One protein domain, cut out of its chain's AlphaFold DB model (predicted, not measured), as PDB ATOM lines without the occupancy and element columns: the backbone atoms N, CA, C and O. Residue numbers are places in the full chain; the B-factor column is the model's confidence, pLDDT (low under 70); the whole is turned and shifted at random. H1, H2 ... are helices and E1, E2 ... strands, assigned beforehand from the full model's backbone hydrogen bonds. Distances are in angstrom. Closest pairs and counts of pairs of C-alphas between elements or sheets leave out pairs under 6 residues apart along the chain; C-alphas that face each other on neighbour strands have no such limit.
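AT A GLANCE: This is residues 84 to 226 and 269 to 273 of the 340 residues of the protein "Hypothetical protein" of Coccolithus braarudii (UniProt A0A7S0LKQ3). A twisted sheet of four antiparallel strands is covered on one face by two long helices, H2 and H4, and on the other by H6, in three layers. At one end of the long axis H4 folds back through a loop into H5, which sticks out past the sheet with H1 near it; at the other end lie H3 and the loop of residues 140 to 149. The printed part has 148 residues, with seven named helices and four named strands in the order E1 H1 H2 E2 E3 H3 H4 H5 E4 H6 H7, a mixed class; the sheet's order is E2 - E3 - E1 - E4. By its radius of gyration of the C-alphas, 16.3 A, the whole is compact, with an elongated outline of 56 by 30 by 23 A.

IN THESE COORDINATES: The sheet holds E2, residues 127 to 131, E3, residues 134 to 139, E1, residues 84 to 90 and 20.1 A long, and E4, residues 200 to 207 and 22.2 A long. E1 begins at C-alpha 84 (-40.369, -52.202, -16.863). The longer helices are H2, residues 106 to 123, 25.5 A; H4, residues 155 to 175, 30.1 A, ending at C-alpha 175 (-25.963, -38.174, 7.056); H6, residues 210 to 226, 22.6 A; and H5, residues 184 to 194, 15.3 A. H1 is residues 93 to 96, H3 residues 150 to 153 and H7 residues 269 to 272, ending at C-alpha 272 (-38.233, -60.576, 3.631).

HOW THE PARTS SIT: In the hairpin E2 and E3, N 136 and O 129 are 2.8 A apart, within hydrogen-bond range; so are N 88 and O 135 of E1 and E3, 2.8 A, and N 203 and O 87 of E4 and E1, 2.8 A. E1, H1 H2 and E2 form a split strand-helix-strand unit, two strands running the same way with E3 between them, and its crossover is right-handed. H2 is over E2 and E3 at a height over the sheet of 8.8 A, along the strands. On the same face H4 is over E1 and E4 at 8.2 A, slantwise to the strands; the closest C-alphas of H4 and E4, Ala 159 and Ala 202, are 4.9 A apart. H2 and H4 touch at a steep tilt of 41 degrees, opposite ways, closest at the C-alphas of Ala 111 and His 173, 4.8 A. H4, the hub, forms a helical hairpin with H5, touching it with residues 171 to 175 alone; the C-alphas of Ser 175 and Val 193 are closest, 6.2 A. H3 and H4 only just touch, only at the corner, with 3 pairs of C-alphas within 8 A, the closest Phe 151 and Ile 158, 6.6 A. On the opposite face H6 is over E3 and E1 at a height of 9.5 A, along the strands. H7 touches H6, closest at the C-alphas of Arg 226 and Arg 271, 5.9 A, and only grazes the sheet. H1 and H5 are close but not clearly touching, the C-alphas of Phe 96 and Arg 192 being 7.8 A apart. Every O i to N i+4 pair is within hydrogen-bond range in H2, H4 and H5, and 10 of 13 in H6; H1, H3 and H7 are too short for such a pair.

THE WHOLE: The C-alphas farthest apart, of Ala 144 and Ala 182, are 56.4 A apart. Residues 227 to 268 are not printed, and C-alphas 226 and 269 are 10.7 A apart across this cut. Of the links printed whole, none is long. The mean pLDDT of the printed part is 95.1; residues 144 to 147 are under 70.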
ATOM      1  N   SER A  84     -41.778 -52.580 -16.944       96.31
ATOM      2  CA  SER A  84     -40.369 -52.202 -16.863       96.31
ATOM      3  C   SER A  84     -39.880 -52.267 -15.424       96.31
ATOM      4  O   SER A  84     -40.579 -51.847 -14.501       96.31
ATOM      5  N   ILE A  85     -38.665 -52.777 -15.242       97.75
ATOM      6  CA  ILE A  85     -37.966 -52.812 -13.962       97.75
ATOM      7  C   ILE A  85     -36.731 -51.927 -14.057       97.75
ATOM      8  O   ILE A  85     -35.946 -52.033 -15.004       97.75
ATOM      9  N   VAL A  86     -36.551 -51.074 -13.051       98.44
ATOM     10  CA  VAL A  86     -35.276 -50.400 -12.798       98.44
ATOM     11  C   VAL A  86     -34.730 -50.936 -11.487       98.44
ATOM     12  O   VAL A  86     -35.303 -50.678 -10.430       98.44
ATOM     13  N   ARG A  87     -33.648 -51.705 -11.564       98.56
ATOM     14  CA  ARG A  87     -32.963 -52.255 -10.395       98.56
ATOM     15  C   ARG A  87     -31.691 -51.474 -10.131       98.56
ATOM     16  O   ARG A  87     -30.921 -51.271 -11.063       98.56
ATOM     17  N   LEU A  88     -31.483 -51.071  -8.891       98.75
ATOM     18  CA  LEU A  88     -30.304 -50.372  -8.410       98.75
ATOM     19  C   LEU A  88     -29.579 -51.248  -7.394       98.75
ATOM     20  O   LEU A  88     -30.244 -51.876  -6.573       98.75
ATOM     21  N   ASP A  89     -28.252 -51.276  -7.452       98.25
ATOM     22  CA  ASP A  89     -27.400 -52.094  -6.584       98.25
ATOM     23  C   ASP A  89     -26.237 -51.249  -6.046       98.25
ATOM     24  O   ASP A  89     -25.650 -50.437  -6.772       98.25
ATOM     25  N   GLY A  90     -25.946 -51.385  -4.754       97.44
ATOM     26  CA  GLY A  90     -24.904 -50.630  -4.075       97.44
ATOM     27  C   GLY A  90     -23.499 -51.019  -4.539       97.44
ATOM     28  O   GLY A  90     -22.999 -52.114  -4.281       97.44
ATOM     29  N   HIS A  91     -22.767 -50.090  -5.155       96.38
ATOM     30  CA  HIS A  91     -21.429 -50.395  -5.647       96.38
ATOM     31  C   HIS A  91     -20.421 -50.543  -4.501       96.38
ATOM     32  O   HIS A  91     -20.174 -49.613  -3.732       96.38
ATOM     33  N   CYS A  92     -19.799 -51.722  -4.405       92.19
ATOM     34  CA  CYS A  92     -18.824 -52.055  -3.363       92.19
ATOM     35  C   CYS A  92     -19.339 -51.805  -1.930       92.19
ATOM     36  O   CYS A  92     -18.558 -51.498  -1.024       92.19
ATOM     37  N   PHE A  93     -20.641 -51.991  -1.694       93.19
ATOM     38  CA  PHE A  93     -21.267 -51.693  -0.404       93.19
ATOM     39  C   PHE A  93     -20.708 -52.518   0.755       93.19
ATOM     40  O   PHE A  93     -20.644 -52.017   1.868       93.19
ATOM     41  N   HIS A  94     -20.176 -53.719   0.514       91.50
ATOM     42  CA  HIS A  94     -19.436 -54.484   1.528       91.50
ATOM     43  C   HIS A  94     -18.262 -53.699   2.157       91.50
ATOM     44  O   HIS A  94     -17.918 -53.917   3.320       91.50
ATOM     45  N   THR A  95     -17.634 -52.786   1.405       93.19
ATOM     46  CA  THR A  95     -16.585 -51.892   1.920       93.19
ATOM     47  C   THR A  95     -17.201 -50.738   2.704       93.19
ATOM     48  O   THR A  95     -16.727 -50.414   3.794       93.19
ATOM     49  N   PHE A  96     -18.289 -50.156   2.192       94.69
ATOM     50  CA  PHE A  96     -19.020 -49.086   2.870       94.69
ATOM     51  C   PHE A  96     -19.582 -49.536   4.228       94.69
ATOM     52  O   PHE A  96     -19.429 -48.824   5.219       94.69
ATOM     53  N   THR A  97     -20.153 -50.739   4.301       93.94
ATOM     54  CA  THR A  97     -20.810 -51.295   5.495       93.94
ATOM     55  C   THR A  97     -19.838 -51.916   6.502       93.94
ATOM     56  O   THR A  97     -20.241 -52.372   7.573       93.94
ATOM     57  N   LYS A  98     -18.528 -51.908   6.227       94.88
ATOM     58  CA  LYS A  98     -17.523 -52.473   7.135       94.88
ATOM     59  C   LYS A  98     -17.485 -51.729   8.476       94.88
ATOM     60  O   LYS A  98     -17.091 -50.567   8.531       94.88
ATOM     61  N   GLY A  99     -17.792 -52.424   9.565       94.44
ATOM     62  CA  GLY A  99     -17.795 -51.856  10.917       94.44
ATOM     63  C   GLY A  99     -19.172 -51.400  11.396       94.44
ATOM     64  O   GLY A  99     -19.309 -51.128  12.579       94.44
ATOM     65  N   PHE A 100     -20.184 -51.380  10.522       96.19
ATOM     66  CA  PHE A 100     -21.577 -51.287  10.961       96.19
ATOM     67  C   PHE A 100     -22.014 -52.574  11.673       96.19
ATOM     68  O   PHE A 100     -21.357 -53.619  11.573       96.19
ATOM     69  N   SER A 101     -23.148 -52.487  12.367       95.75
ATOM     70  CA  SER A 101     -23.732 -53.599  13.115       95.75
ATOM     71  C   SER A 101     -24.012 -54.805  12.212       95.75
ATOM     72  O   SER A 101     -24.386 -54.668  11.044       95.75
ATOM     73  N   ARG A 102     -23.823 -56.009  12.759       94.62
ATOM     74  CA  ARG A 102     -24.125 -57.284  12.094       94.62
ATOM     75  C   ARG A 102     -25.175 -58.047  12.912       94.62
ATOM     76  O   ARG A 102     -25.107 -57.986  14.136       94.62
ATOM     77  N   PRO A 103     -26.091 -58.794  12.268       95.06
ATOM     78  CA  PRO A 103     -26.139 -59.072  10.831       95.06
ATOM     79  C   PRO A 103     -26.716 -57.935   9.982       95.06
ATOM     80  O   PRO A 103     -26.470 -57.916   8.783       95.06
ATOM     81  N   TYR A 104     -27.399 -56.967  10.587       95.38
ATOM     82  CA  TYR A 104     -27.916 -55.766   9.933       95.38
ATOM     83  C   TYR A 104     -27.673 -54.531  10.806       95.38
ATOM     84  O   TYR A 104     -27.483 -54.640  12.016       95.38
ATOM     85  N   ASP A 105     -27.732 -53.350  10.192       97.12
ATOM     86  CA  ASP A 105     -27.691 -52.067  10.890       97.12
ATOM     87  C   ASP A 105     -28.926 -51.243  10.520       97.12
ATOM     88  O   ASP A 105     -29.216 -51.014   9.340       97.12
ATOM     89  N   MET A 106     -29.665 -50.801  11.540       97.31
ATOM     90  CA  MET A 106     -30.924 -50.080  11.348       97.31
ATOM     91  C   MET A 106     -30.745 -48.760  10.604       97.31
ATOM     92  O   MET A 106     -31.656 -48.342   9.893       97.31
ATOM     93  N   ARG A 107     -29.577 -48.123  10.702       97.81
ATOM     94  CA  ARG A 107     -29.296 -46.851  10.024       97.81
ATOM     95  C   ARG A 107     -29.252 -47.038   8.514       97.81
ATOM     96  O   ARG A 107     -29.884 -46.283   7.779       97.81
ATOM     97  N   ILE A 108     -28.569 -48.094   8.069       97.69
ATOM     98  CA  ILE A 108     -28.509 -48.477   6.653       97.69
ATOM     99  C   ILE A 108     -29.903 -48.872   6.171       97.69
ATOM    100  O   ILE A 108     -30.341 -48.402   5.124       97.69
ATOM    101  N   HIS A 109     -30.623 -49.685   6.949       97.75
ATOM    102  CA  HIS A 109     -31.982 -50.097   6.605       97.75
ATOM    103  C   HIS A 109     -32.918 -48.893   6.400       97.75
ATOM    104  O   HIS A 109     -33.560 -48.774   5.354       97.75
ATOM    105  N   VAL A 110     -32.953 -47.964   7.361       98.31
ATOM    106  CA  VAL A 110     -33.761 -46.739   7.284       98.31
ATOM    107  C   VAL A 110     -33.354 -45.895   6.074       98.31
ATOM    108  O   VAL A 110     -34.227 -45.418   5.347       98.31
ATOM    109  N   ALA A 111     -32.054 -45.756   5.802       98.50
ATOM    110  CA  ALA A 111     -31.575 -45.006   4.645       98.50
ATOM    111  C   ALA A 111     -31.958 -45.647   3.304       98.50
ATOM    112  O   ALA A 111     -32.336 -44.934   2.371       98.50
ATOM    113  N   MET A 112     -31.932 -46.976   3.201       98.56
ATOM    114  CA  MET A 112     -32.365 -47.708   2.007       98.56
ATOM    115  C   MET A 112     -33.871 -47.572   1.767       98.56
ATOM    116  O   MET A 112     -34.289 -47.246   0.655       98.56
ATOM    117  N   VAL A 113     -34.695 -47.719   2.811       98.62
ATOM    118  CA  VAL A 113     -36.153 -47.523   2.716       98.62
ATOM    119  C   VAL A 113     -36.501 -46.072   2.360       98.62
ATOM    120  O   VAL A 113     -37.362 -45.836   1.505       98.62
ATOM    121  N   GLY A 114     -35.810 -45.093   2.953       98.75
ATOM    122  CA  GLY A 114     -35.953 -43.676   2.606       98.75
ATOM    123  C   GLY A 114     -35.569 -43.390   1.152       98.75
ATOM    124  O   GLY A 114     -36.293 -42.702   0.434       98.75
ATOM    125  N   THR A 115     -34.481 -43.993   0.673       98.81
ATOM    126  CA  THR A 115     -34.030 -43.870  -0.723       98.81
ATOM    127  C   THR A 115     -35.034 -44.489  -1.695       98.81
ATOM    128  O   THR A 115     -35.387 -43.866  -2.697       98.81
ATOM    129  N   ALA A 116     -35.552 -45.683  -1.389       98.81
ATOM    130  CA  ALA A 116     -36.588 -46.343  -2.181       98.81
ATOM    131  C   ALA A 116     -37.888 -45.520  -2.229       98.81
ATOM    132  O   ALA A 116     -38.511 -45.411  -3.286       98.81
ATOM    133  N   THR A 117     -38.260 -44.897  -1.108       98.69
ATOM    134  CA  THR A 117     -39.402 -43.974  -1.011       98.69
ATOM    135  C   THR A 117     -39.213 -42.767  -1.927       98.69
ATOM    136  O   THR A 117     -40.074 -42.496  -2.767       98.69
ATOM    137  N   ASP A 118     -38.063 -42.096  -1.845       98.75
ATOM    138  CA  ASP A 118     -37.763 -40.922  -2.670       98.75
ATOM    139  C   ASP A 118     -37.734 -41.260  -4.167       98.75
ATOM    140  O   ASP A 118     -38.220 -40.483  -4.990       98.75
ATOM    141  N   LEU A 119     -37.176 -42.419  -4.537       98.56
ATOM    142  CA  LEU A 119     -37.158 -42.919  -5.915       98.56
ATOM    143  C   LEU A 119     -38.575 -43.172  -6.439       98.56
ATOM    144  O   LEU A 119     -38.924 -42.715  -7.532       98.56
ATOM    145  N   LEU A 120     -39.397 -43.874  -5.654       97.69
ATOM    146  CA  LEU A 120     -40.785 -44.169  -5.997       97.69
ATOM    147  C   LEU A 120     -41.575 -42.881  -6.222       97.69
ATOM    148  O   LEU A 120     -42.302 -42.752  -7.210       97.69
ATOM    149  N   GLU A 121     -41.436 -41.911  -5.322       96.69
ATOM    150  CA  GLU A 121     -42.155 -40.647  -5.412       96.69
ATOM    151  C   GLU A 121     -41.688 -39.800  -6.591       96.69
ATOM    152  O   GLU A 121     -42.536 -39.330  -7.360       96.69
ATOM    153  N   ARG A 122     -40.367 -39.660  -6.763       97.19
ATOM    154  CA  ARG A 122     -39.749 -38.823  -7.796       97.19
ATOM    155  C   ARG A 122     -40.043 -39.312  -9.205       97.19
ATOM    156  O   ARG A 122     -40.311 -38.491 -10.079       97.19
ATOM    157  N   PHE A 123     -39.958 -40.620  -9.425       96.12
ATOM    158  CA  PHE A 123     -40.096 -41.218 -10.752       96.12
ATOM    159  C   PHE A 123     -41.461 -41.858 -10.990       96.12
ATOM    160  O   PHE A 123     -41.722 -42.328 -12.090       96.12
ATOM    161  N   HIS A 124     -42.342 -41.832  -9.987       94.25
ATOM    162  CA  HIS A 124     -43.704 -42.354 -10.063       94.25
ATOM    163  C   HIS A 124     -43.776 -43.860 -10.363       94.25
ATOM    164  O   HIS A 124     -44.707 -44.315 -11.027       94.25
ATOM    165  N   ALA A 125     -42.826 -44.635  -9.830       95.69
ATOM    166  CA  ALA A 125     -42.952 -46.090  -9.792       95.69
ATOM    167  C   ALA A 125     -44.202 -46.493  -8.981       95.69
ATOM    168  O   ALA A 125     -44.631 -45.774  -8.072       95.69
ATOM    169  N   VAL A 126     -44.798 -47.644  -9.300       94.81
ATOM    170  CA  VAL A 126     -45.989 -48.148  -8.577       94.81
ATOM    171  C   VAL A 126     -45.620 -49.027  -7.385       94.81
ATOM    172  O   VAL A 126     -46.379 -49.121  -6.418       94.81
ATOM    173  N   THR A 127     -44.440 -49.639  -7.438       96.25
ATOM    174  CA  THR A 127     -43.875 -50.464  -6.371       96.25
ATOM    175  C   THR A 127     -42.378 -50.243  -6.326       96.25
ATOM    176  O   THR A 127     -41.728 -50.253  -7.371       96.25
ATOM    177  N   ALA A 128     -41.835 -50.088  -5.126       98.19
ATOM    178  CA  ALA A 128     -40.423 -50.296  -4.868       98.19
ATOM    179  C   ALA A 128     -40.268 -51.467  -3.901       98.19
ATOM    180  O   ALA A 128     -41.120 -51.694  -3.045       98.19
ATOM    181  N   TYR A 129     -39.184 -52.208  -4.041       98.44
ATOM    182  CA  TYR A 129     -38.776 -53.252  -3.117       98.44
ATOM    183  C   TYR A 129     -37.307 -53.053  -2.796       98.44
ATOM    184  O   TYR A 129     -36.533 -52.764  -3.705       98.44
ATOM    185  N   THR A 130     -36.923 -53.190  -1.536       98.38
ATOM    186  CA  THR A 130     -35.526 -53.084  -1.125       98.38
ATOM    187  C   THR A 130     -35.136 -54.210  -0.186       98.38
ATOM    188  O   THR A 130     -35.910 -54.614   0.684       98.38
ATOM    189  N   GLU A 131     -33.927 -54.715  -0.388       95.19
ATOM    190  CA  GLU A 131     -33.272 -55.729   0.424       95.19
ATOM    191  C   GLU A 131     -31.773 -55.459   0.410       95.19
ATOM    192  O   GLU A 131     -31.225 -55.166  -0.647       95.19
ATOM    193  N   SER A 132     -31.116 -55.547   1.572       91.81
ATOM    194  CA  SER A 132     -29.699 -55.190   1.715       91.81
ATOM    195  C   SER A 132     -29.412 -53.804   1.102       91.81
ATOM    196  O   SER A 132     -29.899 -52.793   1.603       91.81
ATOM    197  N   ASP A 133     -28.653 -53.774   0.015       95.88
ATOM    198  CA  ASP A 133     -28.184 -52.646  -0.777       95.88
ATOM    199  C   ASP A 133     -28.834 -52.593  -2.176       95.88
ATOM    200  O   ASP A 133     -28.466 -51.758  -3.001       95.88
ATOM    201  N   GLU A 134     -29.835 -53.439  -2.440       97.62
ATOM    202  CA  GLU A 134     -30.592 -53.491  -3.693       97.62
ATOM    203  C   GLU A 134     -31.932 -52.738  -3.565       97.62
ATOM    204  O   GLU A 134     -32.638 -52.814  -2.550       97.62
ATOM    205  N   ILE A 135     -32.328 -52.026  -4.627       98.75
ATOM    206  CA  ILE A 135     -33.664 -51.436  -4.794       98.75
ATOM    207  C   ILE A 135     -34.213 -51.816  -6.169       98.75
ATOM    208  O   ILE A 135     -33.610 -51.519  -7.192       98.75
ATOM    209  N   SER A 136     -35.402 -52.406  -6.213       98.56
ATOM    210  CA  SER A 136     -36.124 -52.744  -7.441       98.56
ATOM    211  C   SER A 136     -37.381 -51.887  -7.584       98.56
ATOM    212  O   SER A 136     -38.265 -51.938  -6.734       98.56
ATOM    213  N   LEU A 137     -37.479 -51.113  -8.666       98.38
ATOM    214  CA  LEU A 137     -38.626 -50.260  -8.995       98.38
ATOM    215  C   LEU A 137     -39.445 -50.874 -10.129       98.38
ATOM    216  O   LEU A 137     -38.885 -51.279 -11.147       98.38
ATOM    217  N   VAL A 138     -40.768 -50.881  -9.977       96.81
ATOM    218  CA  VAL A 138     -41.719 -51.416 -10.959       96.81
ATOM    219  C   VAL A 138     -42.465 -50.280 -11.647       96.81
ATOM    220  O   VAL A 138     -43.060 -49.421 -10.990       96.81
ATOM    221  N   PHE A 139     -42.479 -50.329 -12.976       95.88
ATOM    222  CA  PHE A 139     -43.244 -49.438 -13.839       95.88
ATOM    223  C   PHE A 139     -44.234 -50.263 -14.672       95.88
ATOM    224  O   PHE A 139     -43.815 -51.198 -15.365       95.88
ATOM    225  N   PRO A 140     -45.540 -49.955 -14.609       93.81
ATOM    226  CA  PRO A 140     -46.536 -50.631 -15.424       93.81
ATOM    227  C   PRO A 140     -46.363 -50.261 -16.909       93.81
ATOM    228  O   PRO A 140     -45.735 -49.244 -17.222       93.81
ATOM    229  N   PRO A 141     -46.939 -51.052 -17.831       92.50
ATOM    230  CA  PRO A 141     -47.049 -50.668 -19.231       92.50
ATOM    231  C   PRO A 141     -47.676 -49.280 -19.386       92.50
ATOM    232  O   PRO A 141     -48.632 -48.936 -18.686       92.50
ATOM    233  N   SER A 142     -47.160 -48.499 -20.328       87.31
ATOM    234  CA  SER A 142     -47.711 -47.196 -20.685       87.31
ATOM    235  C   SER A 142     -49.159 -47.351 -21.149       87.31
ATOM    236  O   SER A 142     -49.440 -48.097 -22.089       87.31
ATOM    237  N   SER A 143     -50.070 -46.608 -20.526       80.56
ATOM    238  CA  SER A 143     -51.476 -46.511 -20.923       80.56
ATOM    239  C   SER A 143     -51.929 -45.050 -20.893       80.56
ATOM    240  O   SER A 143     -51.188 -44.180 -20.437       80.56
ATOM    241  N   ALA A 144     -53.145 -44.763 -21.365       63.22
ATOM    242  CA  ALA A 144     -53.714 -43.413 -21.297       63.22
ATOM    243  C   ALA A 144     -53.864 -42.891 -19.850       63.22
ATOM    244  O   ALA A 144     -53.916 -41.685 -19.630       63.22
ATOM    245  N   GLU A 145     -53.915 -43.797 -18.869       58.44
ATOM    246  CA  GLU A 145     -54.271 -43.504 -17.476       58.44
ATOM    247  C   GLU A 145     -53.124 -43.761 -16.483       58.44
ATOM    248  O   GLU A 145     -53.190 -43.322 -15.332       58.44
ATOM    249  N   SER A 146     -52.063 -44.463 -16.901       61.34
ATOM    250  CA  SER A 146     -50.963 -44.883 -16.028       61.34
ATOM    251  C   SER A 146     -49.625 -44.283 -16.445       61.34
ATOM    252  O   SER A 146     -49.269 -44.259 -17.622       61.34
ATOM    253  N   ALA A 147     -48.862 -43.834 -15.444       60.19
ATOM    254  CA  ALA A 147     -47.526 -43.289 -15.631       60.19
ATOM    255  C   ALA A 147     -46.616 -44.331 -16.295       60.19
ATOM    256  O   ALA A 147     -46.482 -45.458 -15.817       60.19
ATOM    257  N   SER A 148     -46.009 -43.930 -17.406       78.75
ATOM    258  CA  SER A 148     -45.056 -44.725 -18.161       78.75
ATOM    259  C   SER A 148     -43.645 -44.602 -17.583       78.75
ATOM    260  O   SER A 148     -43.349 -43.712 -16.781       78.75
ATOM    261  N   LEU A 149     -42.754 -45.508 -17.991       92.12
ATOM    262  CA  LEU A 149     -41.331 -45.429 -17.668       92.12
ATOM    263  C   LEU A 149     -40.758 -44.048 -18.083       92.12
ATOM    264  O   LEU A 149     -40.945 -43.641 -19.236       92.12
ATOM    265  N   PRO A 150     -40.048 -43.318 -17.196       93.12
ATOM    266  CA  PRO A 150     -39.555 -41.974 -17.496       93.12
ATOM    267  C   PRO A 150     -38.614 -41.890 -18.704       93.12
ATOM    268  O   PRO A 150     -38.069 -42.876 -19.192       93.12
ATOM    269  N   PHE A 151     -38.370 -40.657 -19.160       93.62
ATOM    270  CA  PHE A 151     -37.403 -40.336 -20.221       93.62
ATOM    271  C   PHE A 151     -37.666 -41.000 -21.579       93.62
ATOM    272  O   PHE A 151     -36.738 -41.106 -22.388       93.62
ATOM    273  N   ASN A 152     -38.924 -41.375 -21.841       91.62
ATOM    274  CA  ASN A 152     -39.353 -42.084 -23.046       91.62
ATOM    275  C   ASN A 152     -38.601 -43.412 -23.234       91.62
ATOM    276  O   ASN A 152     -38.141 -43.729 -24.328       91.62
ATOM    277  N   GLY A 153     -38.359 -44.124 -22.129       93.38
ATOM    278  CA  GLY A 153     -37.726 -45.440 -22.146       93.38
ATOM    279  C   GLY A 153     -36.225 -45.460 -22.441       93.38
ATOM    280  O   GLY A 153     -35.649 -46.543 -22.456       93.38
ATOM    281  N   ARG A 154     -35.562 -44.312 -22.649       94.81
ATOM    282  CA  ARG A 154     -34.120 -44.250 -22.962       94.81
ATOM    283  C   ARG A 154     -33.278 -44.859 -21.841       94.81
ATOM    284  O   ARG A 154     -33.086 -44.231 -20.797       94.81
ATOM    285  N   VAL A 155     -32.740 -46.053 -22.082       96.12
ATOM    286  CA  VAL A 155     -32.113 -46.916 -21.069       96.12
ATOM    287  C   VAL A 155     -30.952 -46.214 -20.380       96.12
ATOM    288  O   VAL A 155     -30.915 -46.155 -19.156       96.12
ATOM    289  N   GLN A 156     -30.044 -45.614 -21.147       95.81
ATOM    290  CA  GLN A 156     -28.866 -44.946 -20.592       95.81
ATOM    291  C   GLN A 156     -29.241 -43.742 -19.713       95.81
ATOM    292  O   GLN A 156     -28.650 -43.532 -18.653       95.81
ATOM    293  N   LYS A 157     -30.258 -42.965 -20.117       95.62
ATOM    294  CA  LYS A 157     -30.735 -41.816 -19.338       95.62
ATOM    295  C   LYS A 157     -31.427 -42.263 -18.056       95.62
ATOM    296  O   LYS A 157     -31.210 -41.659 -17.014       95.62
ATOM    297  N   ILE A 158     -32.231 -43.323 -18.125       97.38
ATOM    298  CA  ILE A 158     -32.860 -43.915 -16.942       97.38
ATOM    299  C   ILE A 158     -31.774 -44.423 -15.992       97.38
ATOM    300  O   ILE A 158     -31.735 -43.981 -14.852       97.38
ATOM    301  N   ALA A 159     -30.859 -45.274 -16.462       97.81
ATOM    302  CA  ALA A 159     -29.813 -45.858 -15.627       97.81
ATOM    303  C   ALA A 159     -28.962 -44.783 -14.928       97.81
ATOM    304  O   ALA A 159     -28.854 -44.782 -13.706       97.81
ATOM    305  N   SER A 160     -28.432 -43.815 -15.681       97.81
ATOM    306  CA  SER A 160     -27.590 -42.747 -15.120       97.81
ATOM    307  C   SER A 160     -28.330 -41.849 -14.124       97.81
ATOM    308  O   SER A 160     -27.819 -41.584 -13.037       97.81
ATOM    309  N   VAL A 161     -29.545 -41.396 -14.453       98.50
ATOM    310  CA  VAL A 161     -30.306 -40.484 -13.585       98.50
ATOM    311  C   VAL A 161     -30.810 -41.192 -12.328       98.50
ATOM    312  O   VAL A 161     -30.776 -40.599 -11.252       98.50
ATOM    313  N   PHE A 162     -31.261 -42.444 -12.435       98.69
ATOM    314  CA  PHE A 162     -31.746 -43.206 -11.284       98.69
ATOM    315  C   PHE A 162     -30.604 -43.549 -10.327       98.69
ATOM    316  O   PHE A 162     -30.735 -43.288  -9.134       98.69
ATOM    317  N   ALA A 163     -29.474 -44.046 -10.843       98.69
ATOM    318  CA  ALA A 163     -28.274 -44.314 -10.052       98.69
ATOM    319  C   ALA A 163     -27.758 -43.053  -9.343       98.69
ATOM    320  O   ALA A 163     -27.522 -43.062  -8.132       98.69
ATOM    321  N   GLY A 164     -27.645 -41.936 -10.072       98.62
ATOM    322  CA  GLY A 164     -27.205 -40.658  -9.508       98.62
ATOM    323  C   GLY A 164     -28.152 -40.136  -8.424       98.62
ATOM    324  O   GLY A 164     -27.704 -39.713  -7.359       98.62
ATOM    325  N   TYR A 165     -29.466 -40.219  -8.653       98.81
ATOM    326  CA  TYR A 165     -30.460 -39.801  -7.666       98.81
ATOM    327  C   TYR A 165     -30.440 -40.694  -6.421       98.81
ATOM    328  O   TYR A 165     -30.418 -40.176  -5.308       98.81
ATOM    329  N   ALA A 166     -30.386 -42.018  -6.585       98.81
ATOM    330  CA  ALA A 166     -30.308 -42.958  -5.470       98.81
ATOM    331  C   ALA A 166     -29.066 -42.721  -4.607       98.81
ATOM    332  O   ALA A 166     -29.181 -42.625  -3.391       98.81
ATOM    333  N   SER A 167     -27.908 -42.516  -5.240       98.75
ATOM    334  CA  SER A 167     -26.654 -42.191  -4.551       98.75
ATOM    335  C   SER A 167     -26.792 -40.911  -3.722       98.75
ATOM    336  O   SER A 167     -26.478 -40.895  -2.532       98.75
ATOM    337  N   ALA A 168     -27.336 -39.841  -4.308       98.69
ATOM    338  CA  ALA A 168     -27.537 -38.580  -3.597       98.69
ATOM    339  C   ALA A 168     -28.505 -38.721  -2.408       98.69
ATOM    340  O   ALA A 168     -28.251 -38.183  -1.330       98.69
ATOM    341  N   ARG A 169     -29.614 -39.448  -2.590       98.81
ATOM    342  CA  ARG A 169     -30.626 -39.630  -1.542       98.81
ATOM    343  C   ARG A 169     -30.157 -40.559  -0.431       98.81
ATOM    344  O   ARG A 169     -30.362 -40.227   0.730       98.81
ATOM    345  N   PHE A 170     -29.460 -41.642  -0.756       98.75
ATOM    346  CA  PHE A 170     -28.899 -42.550   0.240       98.75
ATOM    347  C   PHE A 170     -27.910 -41.840   1.162       98.75
ATOM    348  O   PHE A 170     -28.062 -41.909   2.380       98.75
ATOM    349  N   ASN A 171     -26.955 -41.083   0.611       98.62
ATOM    350  CA  ASN A 171     -26.013 -40.325   1.439       98.62
ATOM    351  C   ASN A 171     -26.722 -39.260   2.290       98.62
ATOM    352  O   ASN A 171     -26.368 -39.077   3.452       98.62
ATOM    353  N   ALA A 172     -27.755 -38.601   1.754       98.69
ATOM    354  CA  ALA A 172     -28.560 -37.650   2.523       98.69
ATOM    355  C   ALA A 172     -29.327 -38.317   3.679       98.69
ATOM    356  O   ALA A 172     -29.434 -37.737   4.755       98.69
ATOM    357  N   HIS A 173     -29.846 -39.532   3.487       98.62
ATOM    358  CA  HIS A 173     -30.501 -40.280   4.562       98.62
ATOM    359  C   HIS A 173     -29.508 -40.841   5.577       98.62
ATOM    360  O   HIS A 173     -29.837 -40.909   6.758       98.62
ATOM    361  N   MET A 174     -28.304 -41.221   5.142       98.25
ATOM    362  CA  MET A 174     -27.231 -41.675   6.029       98.25
ATOM    363  C   MET A 174     -26.665 -40.536   6.884       98.25
ATOM    364  O   MET A 174     -26.350 -40.758   8.049       98.25
ATOM    365  N   SER A 175     -26.563 -39.316   6.347       97.69
ATOM    366  CA  SER A 175     -25.963 -38.174   7.056       97.69
ATOM    367  C   SER A 175     -26.768 -37.697   8.267       97.69
ATOM    368  O   SER A 175     -26.209 -37.053   9.155       97.69
ATOM    369  N   VAL A 176     -28.060 -38.031   8.326       97.69
ATOM    370  CA  VAL A 176     -28.948 -37.716   9.456       97.69
ATOM    371  C   VAL A 176     -29.076 -38.863  10.464       97.69
ATOM    372  O   VAL A 176     -29.805 -38.729  11.445       97.69
ATOM    373  N   GLN A 177     -28.398 -39.994  10.237       97.75
ATOM    374  CA  GLN A 177     -28.425 -41.124  11.165       97.75
ATOM    375  C   GLN A 177     -27.590 -40.833  12.419       97.75
ATOM    376  O   GLN A 177     -26.594 -40.109  12.349       97.75
ATOM    377  N   PRO A 178     -27.965 -41.399  13.578       96.44
ATOM    378  CA  PRO A 178     -27.204 -41.217  14.805       96.44
ATOM    379  C   PRO A 178     -25.884 -42.002  14.766       96.44
ATOM    380  O   PRO A 178     -25.850 -43.178  14.396       96.44
ATOM    381  N   PHE A 179     -24.805 -41.349  15.197       96.19
ATOM    382  CA  PHE A 179     -23.490 -41.952  15.434       96.19
ATOM    383  C   PHE A 179     -22.948 -41.435  16.764       96.19
ATOM    384  O   PHE A 179     -22.966 -40.221  17.005       96.19
ATOM    385  N   ASP A 180     -22.465 -42.335  17.619       93.94
ATOM    386  CA  ASP A 180     -21.828 -41.939  18.873       93.94
ATOM    387  C   ASP A 180     -20.382 -41.507  18.612       93.94
ATOM    388  O   ASP A 180     -19.486 -42.321  18.424       93.94
ATOM    389  N   LYS A 181     -20.134 -40.197  18.605       89.56
ATOM    390  CA  LYS A 181     -18.790 -39.659  18.348       89.56
ATOM    391  C   LYS A 181     -17.803 -39.906  19.492       89.56
ATOM    392  O   LYS A 181     -16.614 -39.658  19.296       89.56
ATOM    393  N   ALA A 182     -18.270 -40.320  20.671       93.19
ATOM    394  CA  ALA A 182     -17.392 -40.677  21.780       93.19
ATOM    395  C   ALA A 182     -16.781 -42.077  21.598       93.19
ATOM    396  O   ALA A 182     -15.676 -42.321  22.084       93.19
ATOM    397  N   ASP A 183     -17.459 -42.971  20.872       96.00
ATOM    398  CA  ASP A 183     -16.913 -44.272  20.493       96.00
ATOM    399  C   ASP A 183     -16.013 -44.145  19.252       96.00
ATOM    400  O   ASP A 183     -16.377 -43.558  18.232       96.00
ATOM    401  N   ALA A 184     -14.800 -44.696  19.333       93.25
ATOM    402  CA  ALA A 184     -13.807 -44.562  18.268       93.25
ATOM    403  C   ALA A 184     -14.222 -45.277  16.969       93.25
ATOM    404  O   ALA A 184     -13.869 -44.821  15.880       93.25
ATOM    405  N   GLY A 185     -14.962 -46.389  17.064       93.56
ATOM    406  CA  GLY A 185     -15.471 -47.116  15.903       93.56
ATOM    407  C   GLY A 185     -16.580 -46.338  15.202       93.56
ATOM    408  O   GLY A 185     -16.526 -46.125  13.990       93.56
ATOM    409  N   GLU A 186     -17.541 -45.845  15.972       95.94
ATOM    410  CA  GLU A 186     -18.646 -45.009  15.503       95.94
ATOM    411  C   GLU A 186     -18.167 -43.660  14.942       95.94
ATOM    412  O   GLU A 186     -18.687 -43.206  13.921       95.94
ATOM    413  N   ALA A 187     -17.113 -43.058  15.504       95.44
ATOM    414  CA  ALA A 187     -16.479 -41.865  14.940       95.44
ATOM    415  C   ALA A 187     -15.911 -42.113  13.526       95.44
ATOM    416  O   ALA A 187     -16.104 -41.287  12.630       95.44
ATOM    417  N   ILE A 188     -15.274 -43.269  13.293       95.81
ATOM    418  CA  ILE A 188     -14.782 -43.670  11.960       95.81
ATOM    419  C   ILE A 188     -15.951 -43.868  10.985       95.81
ATOM    420  O   ILE A 188     -15.856 -43.486   9.815       95.81
ATOM    421  N   LEU A 189     -17.059 -44.465  11.440       96.44
ATOM    422  CA  LEU A 189     -18.259 -44.626  10.614       96.44
ATOM    423  C   LEU A 189     -18.878 -43.274  10.255       96.44
ATOM    424  O   LEU A 189     -19.195 -43.046   9.086       96.44
ATOM    425  N   ALA A 190     -18.990 -42.364  11.223       96.25
ATOM    426  CA  ALA A 190     -19.508 -41.018  11.012       96.25
ATOM    427  C   ALA A 190     -18.665 -40.245   9.987       96.25
ATOM    428  O   ALA A 190     -19.215 -39.606   9.090       96.25
ATOM    429  N   GLU A 191     -17.334 -40.340  10.070       95.62
ATOM    430  CA  GLU A 191     -16.438 -39.726   9.088       95.62
ATOM    431  C   GLU A 191     -16.634 -40.330   7.691       95.62
ATOM    432  O   GLU A 191     -16.724 -39.596   6.707       95.62
ATOM    433  N   ARG A 192     -16.764 -41.661   7.586       95.56
ATOM    434  CA  ARG A 192     -17.026 -42.327   6.302       95.56
ATOM    435  C   ARG A 192     -18.340 -41.859   5.679       95.56
ATOM    436  O   ARG A 192     -18.374 -41.575   4.485       95.56
ATOM    437  N   VAL A 193     -19.403 -41.764   6.475       96.88
ATOM    438  CA  VAL A 193     -20.709 -41.272   6.015       96.88
ATOM    439  C   VAL A 193     -20.619 -39.810   5.575       96.88
ATOM    440  O   VAL A 193     -21.173 -39.455   4.535       96.88
ATOM    441  N   ALA A 194     -19.866 -38.974   6.292       96.19
ATOM    442  CA  ALA A 194     -19.690 -37.564   5.949       96.19
ATOM    443  C   ALA A 194     -19.038 -37.346   4.569       96.19
ATOM    444  O   ALA A 194     -19.327 -36.344   3.914       96.19
ATOM    445  N   ARG A 195     -18.215 -38.287   4.084       96.31
ATOM    446  CA  ARG A 195     -17.597 -38.218   2.744       96.31
ATOM    447  C   ARG A 195     -18.592 -38.402   1.596       96.31
ATOM    448  O   ARG A 195     -18.301 -37.994   0.479       96.31
ATOM    449  N   SER A 196     -19.771 -38.970   1.866       96.25
ATOM    450  CA  SER A 196     -20.845 -39.162   0.881       96.25
ATOM    451  C   SER A 196     -20.435 -39.958  -0.374       96.25
ATOM    452  O   SER A 196     -20.857 -39.649  -1.487       96.25
ATOM    453  N   GLU A 197     -19.596 -40.983  -0.206       96.50
ATOM    454  CA  GLU A 197     -19.029 -41.773  -1.314       96.50
ATOM    455  C   GLU A 197     -19.876 -42.997  -1.709       96.50
ATOM    456  O   GLU A 197     -19.562 -43.675  -2.690       96.50
ATOM    457  N   ALA A 198     -20.948 -43.310  -0.972       97.69
ATOM    458  CA  ALA A 198     -21.808 -44.441  -1.309       97.69
ATOM    459  C   ALA A 198     -22.572 -44.165  -2.610       97.69
ATOM    460  O   ALA A 198     -23.195 -43.114  -2.766       97.69
ATOM    461  N   HIS A 199     -22.535 -45.100  -3.554       98.31
ATOM    462  CA  HIS A 199     -23.149 -44.911  -4.864       98.31
ATOM    463  C   HIS A 199     -23.688 -46.216  -5.441       98.31
ATOM    464  O   HIS A 199     -23.317 -47.303  -5.003       98.31
ATOM    465  N   PHE A 200     -24.579 -46.089  -6.419       98.69
ATOM    466  CA  PHE A 200     -25.343 -47.200  -6.981       98.69
ATOM    467  C   PHE A 200     -25.052 -47.384  -8.470       98.69
ATOM    468  O   PHE A 200     -24.805 -46.408  -9.181       98.69
ATOM    469  N   ASP A 201     -25.137 -48.624  -8.949       98.31
ATOM    470  CA  ASP A 201     -25.398 -48.902 -10.361       98.31
ATOM    471  C   ASP A 201     -26.917 -48.890 -10.629       98.31
ATOM    472  O   ASP A 201     -27.737 -48.803  -9.710       98.31
ATOM    473  N   ALA A 202     -27.310 -48.931 -11.901       98.31
ATOM    474  CA  ALA A 202     -28.701 -49.167 -12.260       98.31
ATOM    475  C   ALA A 202     -28.810 -49.987 -13.544       98.31
ATOM    476  O   ALA A 202     -28.076 -49.784 -14.513       98.31
ATOM    477  N   ARG A 203     -29.786 -50.893 -13.563       97.62
ATOM    478  CA  ARG A 203     -30.105 -51.778 -14.682       97.62
ATOM    479  C   ARG A 203     -31.564 -51.603 -15.050       97.62
ATOM    480  O   ARG A 203     -32.436 -51.644 -14.184       97.62
ATOM    481  N   VAL A 204     -31.823 -51.434 -16.341       97.56
ATOM    482  CA  VAL A 204     -33.166 -51.219 -16.885       97.56
ATOM    483  C   VAL A 204     -33.486 -52.369 -17.820       97.56
ATOM    484  O   VAL A 204     -32.728 -52.638 -18.749       97.56
ATOM    485  N   PHE A 205     -34.596 -53.052 -17.575       97.12
ATOM    486  CA  PHE A 205     -35.046 -54.159 -18.413       97.12
ATOM    487  C   PHE A 205     -36.568 -54.266 -18.388       97.12
ATOM    488  O   PHE A 205     -37.231 -53.738 -17.494       97.12
ATOM    489  N   THR A 206     -37.131 -54.942 -19.384       96.69
ATOM    490  CA  THR A 206     -38.575 -55.152 -19.498       96.69
ATOM    491  C   THR A 206     -38.931 -56.621 -19.328       96.69
ATOM    492  O   THR A 206     -38.146 -57.515 -19.646       96.69
ATOM    493  N   LEU A 207     -40.130 -56.870 -18.810       95.88
ATOM    494  CA  LEU A 207     -40.681 -58.199 -18.595       95.88
ATOM    495  C   LEU A 207     -41.874 -58.421 -19.534       95.88
ATOM    496  O   LEU A 207     -42.694 -57.516 -19.708       95.88
ATOM    497  N   PRO A 208     -41.991 -59.609 -20.153       94.62
ATOM    498  CA  PRO A 208     -42.978 -59.843 -21.203       94.62
ATOM    499  C   PRO A 208     -44.411 -60.009 -20.683       94.62
ATOM    500  O   PRO A 208     -45.347 -59.831 -21.455       94.62
ATOM    501  N   SER A 209     -44.614 -60.348 -19.405       92.81
ATOM    502  CA  SER A 209     -45.952 -60.441 -18.813       92.81
ATOM    503  C   SER A 209     -45.932 -60.288 -17.290       92.81
ATOM    504  O   SER A 209     -44.873 -60.331 -16.657       92.81
ATOM    505  N   GLN A 210     -47.121 -60.175 -16.694       91.75
ATOM    506  CA  GLN A 210     -47.311 -60.175 -15.239       91.75
ATOM    507  C   GLN A 210     -46.762 -61.444 -14.572       91.75
ATOM    508  O   GLN A 210     -46.235 -61.380 -13.466       91.75
ATOM    509  N   ARG A 211     -46.802 -62.594 -15.258       93.00
ATOM    510  CA  ARG A 211     -46.219 -63.835 -14.735       93.00
ATOM    511  C   ARG A 211     -44.715 -63.692 -14.507       93.00
ATOM    512  O   ARG A 211     -44.234 -64.049 -13.440       93.00
ATOM    513  N   GLN A 212     -43.981 -63.119 -15.465       95.44
ATOM    514  CA  GLN A 212     -42.541 -62.893 -15.299       95.44
ATOM    515  C   GLN A 212     -42.234 -61.833 -14.238       95.44
ATOM    516  O   GLN A 212     -41.189 -61.911 -13.601       95.44
ATOM    517  N   LEU A 213     -43.135 -60.871 -14.016       94.88
ATOM    518  CA  LEU A 213     -43.032 -59.947 -12.885       94.88
ATOM    519  C   LEU A 213     -43.124 -60.692 -11.548       94.88
ATOM    520  O   LEU A 213     -42.286 -60.492 -10.673       94.88
ATOM    521  N   VAL A 214     -44.096 -61.590 -11.405       94.50
ATOM    522  CA  VAL A 214     -44.233 -62.425 -10.204       94.50
ATOM    523  C   VAL A 214     -43.029 -63.352 -10.032       94.50
ATOM    524  O   VAL A 214     -42.497 -63.448  -8.931       94.50
ATOM    525  N   ASP A 215     -42.551 -63.991 -11.104       95.12
ATOM    526  CA  ASP A 215     -41.359 -64.848 -11.059       95.12
ATOM    527  C   ASP A 215     -40.106 -64.054 -10.653       95.12
ATOM    528  O   ASP A 215     -39.295 -64.533  -9.860       95.12
ATOM    529  N   TYR A 216     -39.979 -62.812 -11.129       96.38
ATOM    530  CA  TYR A 216     -38.905 -61.907 -10.732       96.38
ATOM    531  C   TYR A 216     -38.932 -61.606  -9.225       96.38
ATOM    532  O   TYR A 216     -37.898 -61.709  -8.565       96.38
ATOM    533  N   PHE A 217     -40.101 -61.311  -8.648       95.50
ATOM    534  CA  PHE A 217     -40.224 -61.076  -7.204       95.50
ATOM    535  C   PHE A 217     -40.153 -62.352  -6.365       95.50
ATOM    536  O   PHE A 217     -39.614 -62.309  -5.263       95.50
ATOM    537  N   ARG A 218     -40.586 -63.506  -6.885       94.94
ATOM    538  CA  ARG A 218     -40.314 -64.809  -6.261       94.94
ATOM    539  C   ARG A 218     -38.806 -65.019  -6.128       94.94
ATOM    540  O   ARG A 218     -38.330 -65.393  -5.061       94.94
ATOM    541  N   TRP A 219     -38.051 -64.727  -7.184       96.00
ATOM    542  CA  TRP A 219     -36.596 -64.809  -7.147       96.00
ATOM    543  C   TRP A 219     -35.981 -63.806  -6.161       96.00
ATOM    544  O   TRP A 219     -35.218 -64.210  -5.289       96.00
ATOM    545  N   ARG A 220     -36.323 -62.515  -6.248       96.00
ATOM    546  CA  ARG A 220     -35.745 -61.474  -5.378       96.00
ATOM    547  C   ARG A 220     -36.133 -61.638  -3.902       96.00
ATOM    548  O   ARG A 220     -35.255 -61.701  -3.047       96.00
ATOM    549  N   ALA A 221     -37.429 -61.717  -3.603       94.31
ATOM    550  CA  ALA A 221     -37.943 -61.655  -2.235       94.31
ATOM    551  C   ALA A 221     -37.957 -63.010  -1.513       94.31
ATOM    552  O   ALA A 221     -37.706 -63.056  -0.314       94.31
ATOM    553  N   LEU A 222     -38.213 -64.124  -2.211       93.81
ATOM    554  CA  LEU A 222     -38.340 -65.436  -1.553       93.81
ATOM    555  C   LEU A 222     -37.080 -66.293  -1.629       93.81
ATOM    556  O   LEU A 222     -36.874 -67.147  -0.767       93.81
ATOM    557  N   MET A 223     -36.240 -66.084  -2.645       94.94
ATOM    558  CA  MET A 223     -35.011 -66.862  -2.824       94.94
ATOM    559  C   MET A 223     -33.781 -66.062  -2.399       94.94
ATOM    560  O   MET A 223     -33.101 -66.456  -1.452       94.94
ATOM    561  N   ASP A 224     -33.497 -64.940  -3.063       95.38
ATOM    562  CA  ASP A 224     -32.262 -64.186  -2.837       95.38
ATOM    563  C   ASP A 224     -32.234 -63.522  -1.457       95.38
ATOM    564  O   ASP A 224     -31.312 -63.802  -0.695       95.38
ATOM    565  N   CYS A 225     -33.265 -62.752  -1.090       96.31
ATOM    566  CA  CYS A 225     -33.378 -62.128   0.235       96.31
ATOM    567  C   CYS A 225     -33.269 -63.148   1.377       96.31
ATOM    568  O   CYS A 225     -32.493 -62.976   2.321       96.31
ATOM    569  N   ARG A 226     -33.989 -64.271   1.266       95.12
ATOM    570  CA  ARG A 226     -33.939 -65.352   2.258       95.12
ATOM    571  C   ARG A 226     -32.538 -65.951   2.365       95.12
ATOM    572  O   ARG A 226     -32.014 -66.130   3.460       95.12
ATOM    573  N   PHE A 269     -38.279 -57.253   8.166       96.06
ATOM    574  CA  PHE A 269     -37.513 -56.502   7.162       96.06
ATOM    575  C   PHE A 269     -36.190 -57.182   6.808       96.06
ATOM    576  O   PHE A 269     -35.734 -57.080   5.671       96.06
ATOM    577  N   PHE A 270     -35.574 -57.869   7.773       96.81
ATOM    578  CA  PHE A 270     -34.328 -58.590   7.561       96.81
ATOM    579  C   PHE A 270     -34.589 -59.902   6.821       96.81
ATOM    580  O   PHE A 270     -33.831 -60.260   5.927       96.81
ATOM    581  N   ARG A 271     -35.689 -60.589   7.147       96.50
ATOM    582  CA  ARG A 271     -36.067 -61.855   6.507       96.50
ATOM    583  C   ARG A 271     -36.601 -61.717   5.087       96.50
ATOM    584  O   ARG A 271     -36.336 -62.591   4.264       96.50
ATOM    585  N   PHE A 272     -37.391 -60.677   4.828       96.25
ATOM    586  CA  PHE A 272     -38.233 -60.576   3.631       96.25
ATOM    587  C   PHE A 272     -38.034 -59.282   2.834       96.25
ATOM    588  O   PHE A 272     -38.737 -59.060   1.848       96.25
ATOM    589  N   GLY A 273     -37.125 -58.403   3.265       96.88
ATOM    590  CA  GLY A 273     -36.976 -57.076   2.679       96.88
ATOM    591  C   GLY A 273     -38.190 -56.184   2.948       96.88
ATOM    592  O   GLY A 273     -39.004 -56.430   3.840       96.88
TER     593      GLY A 273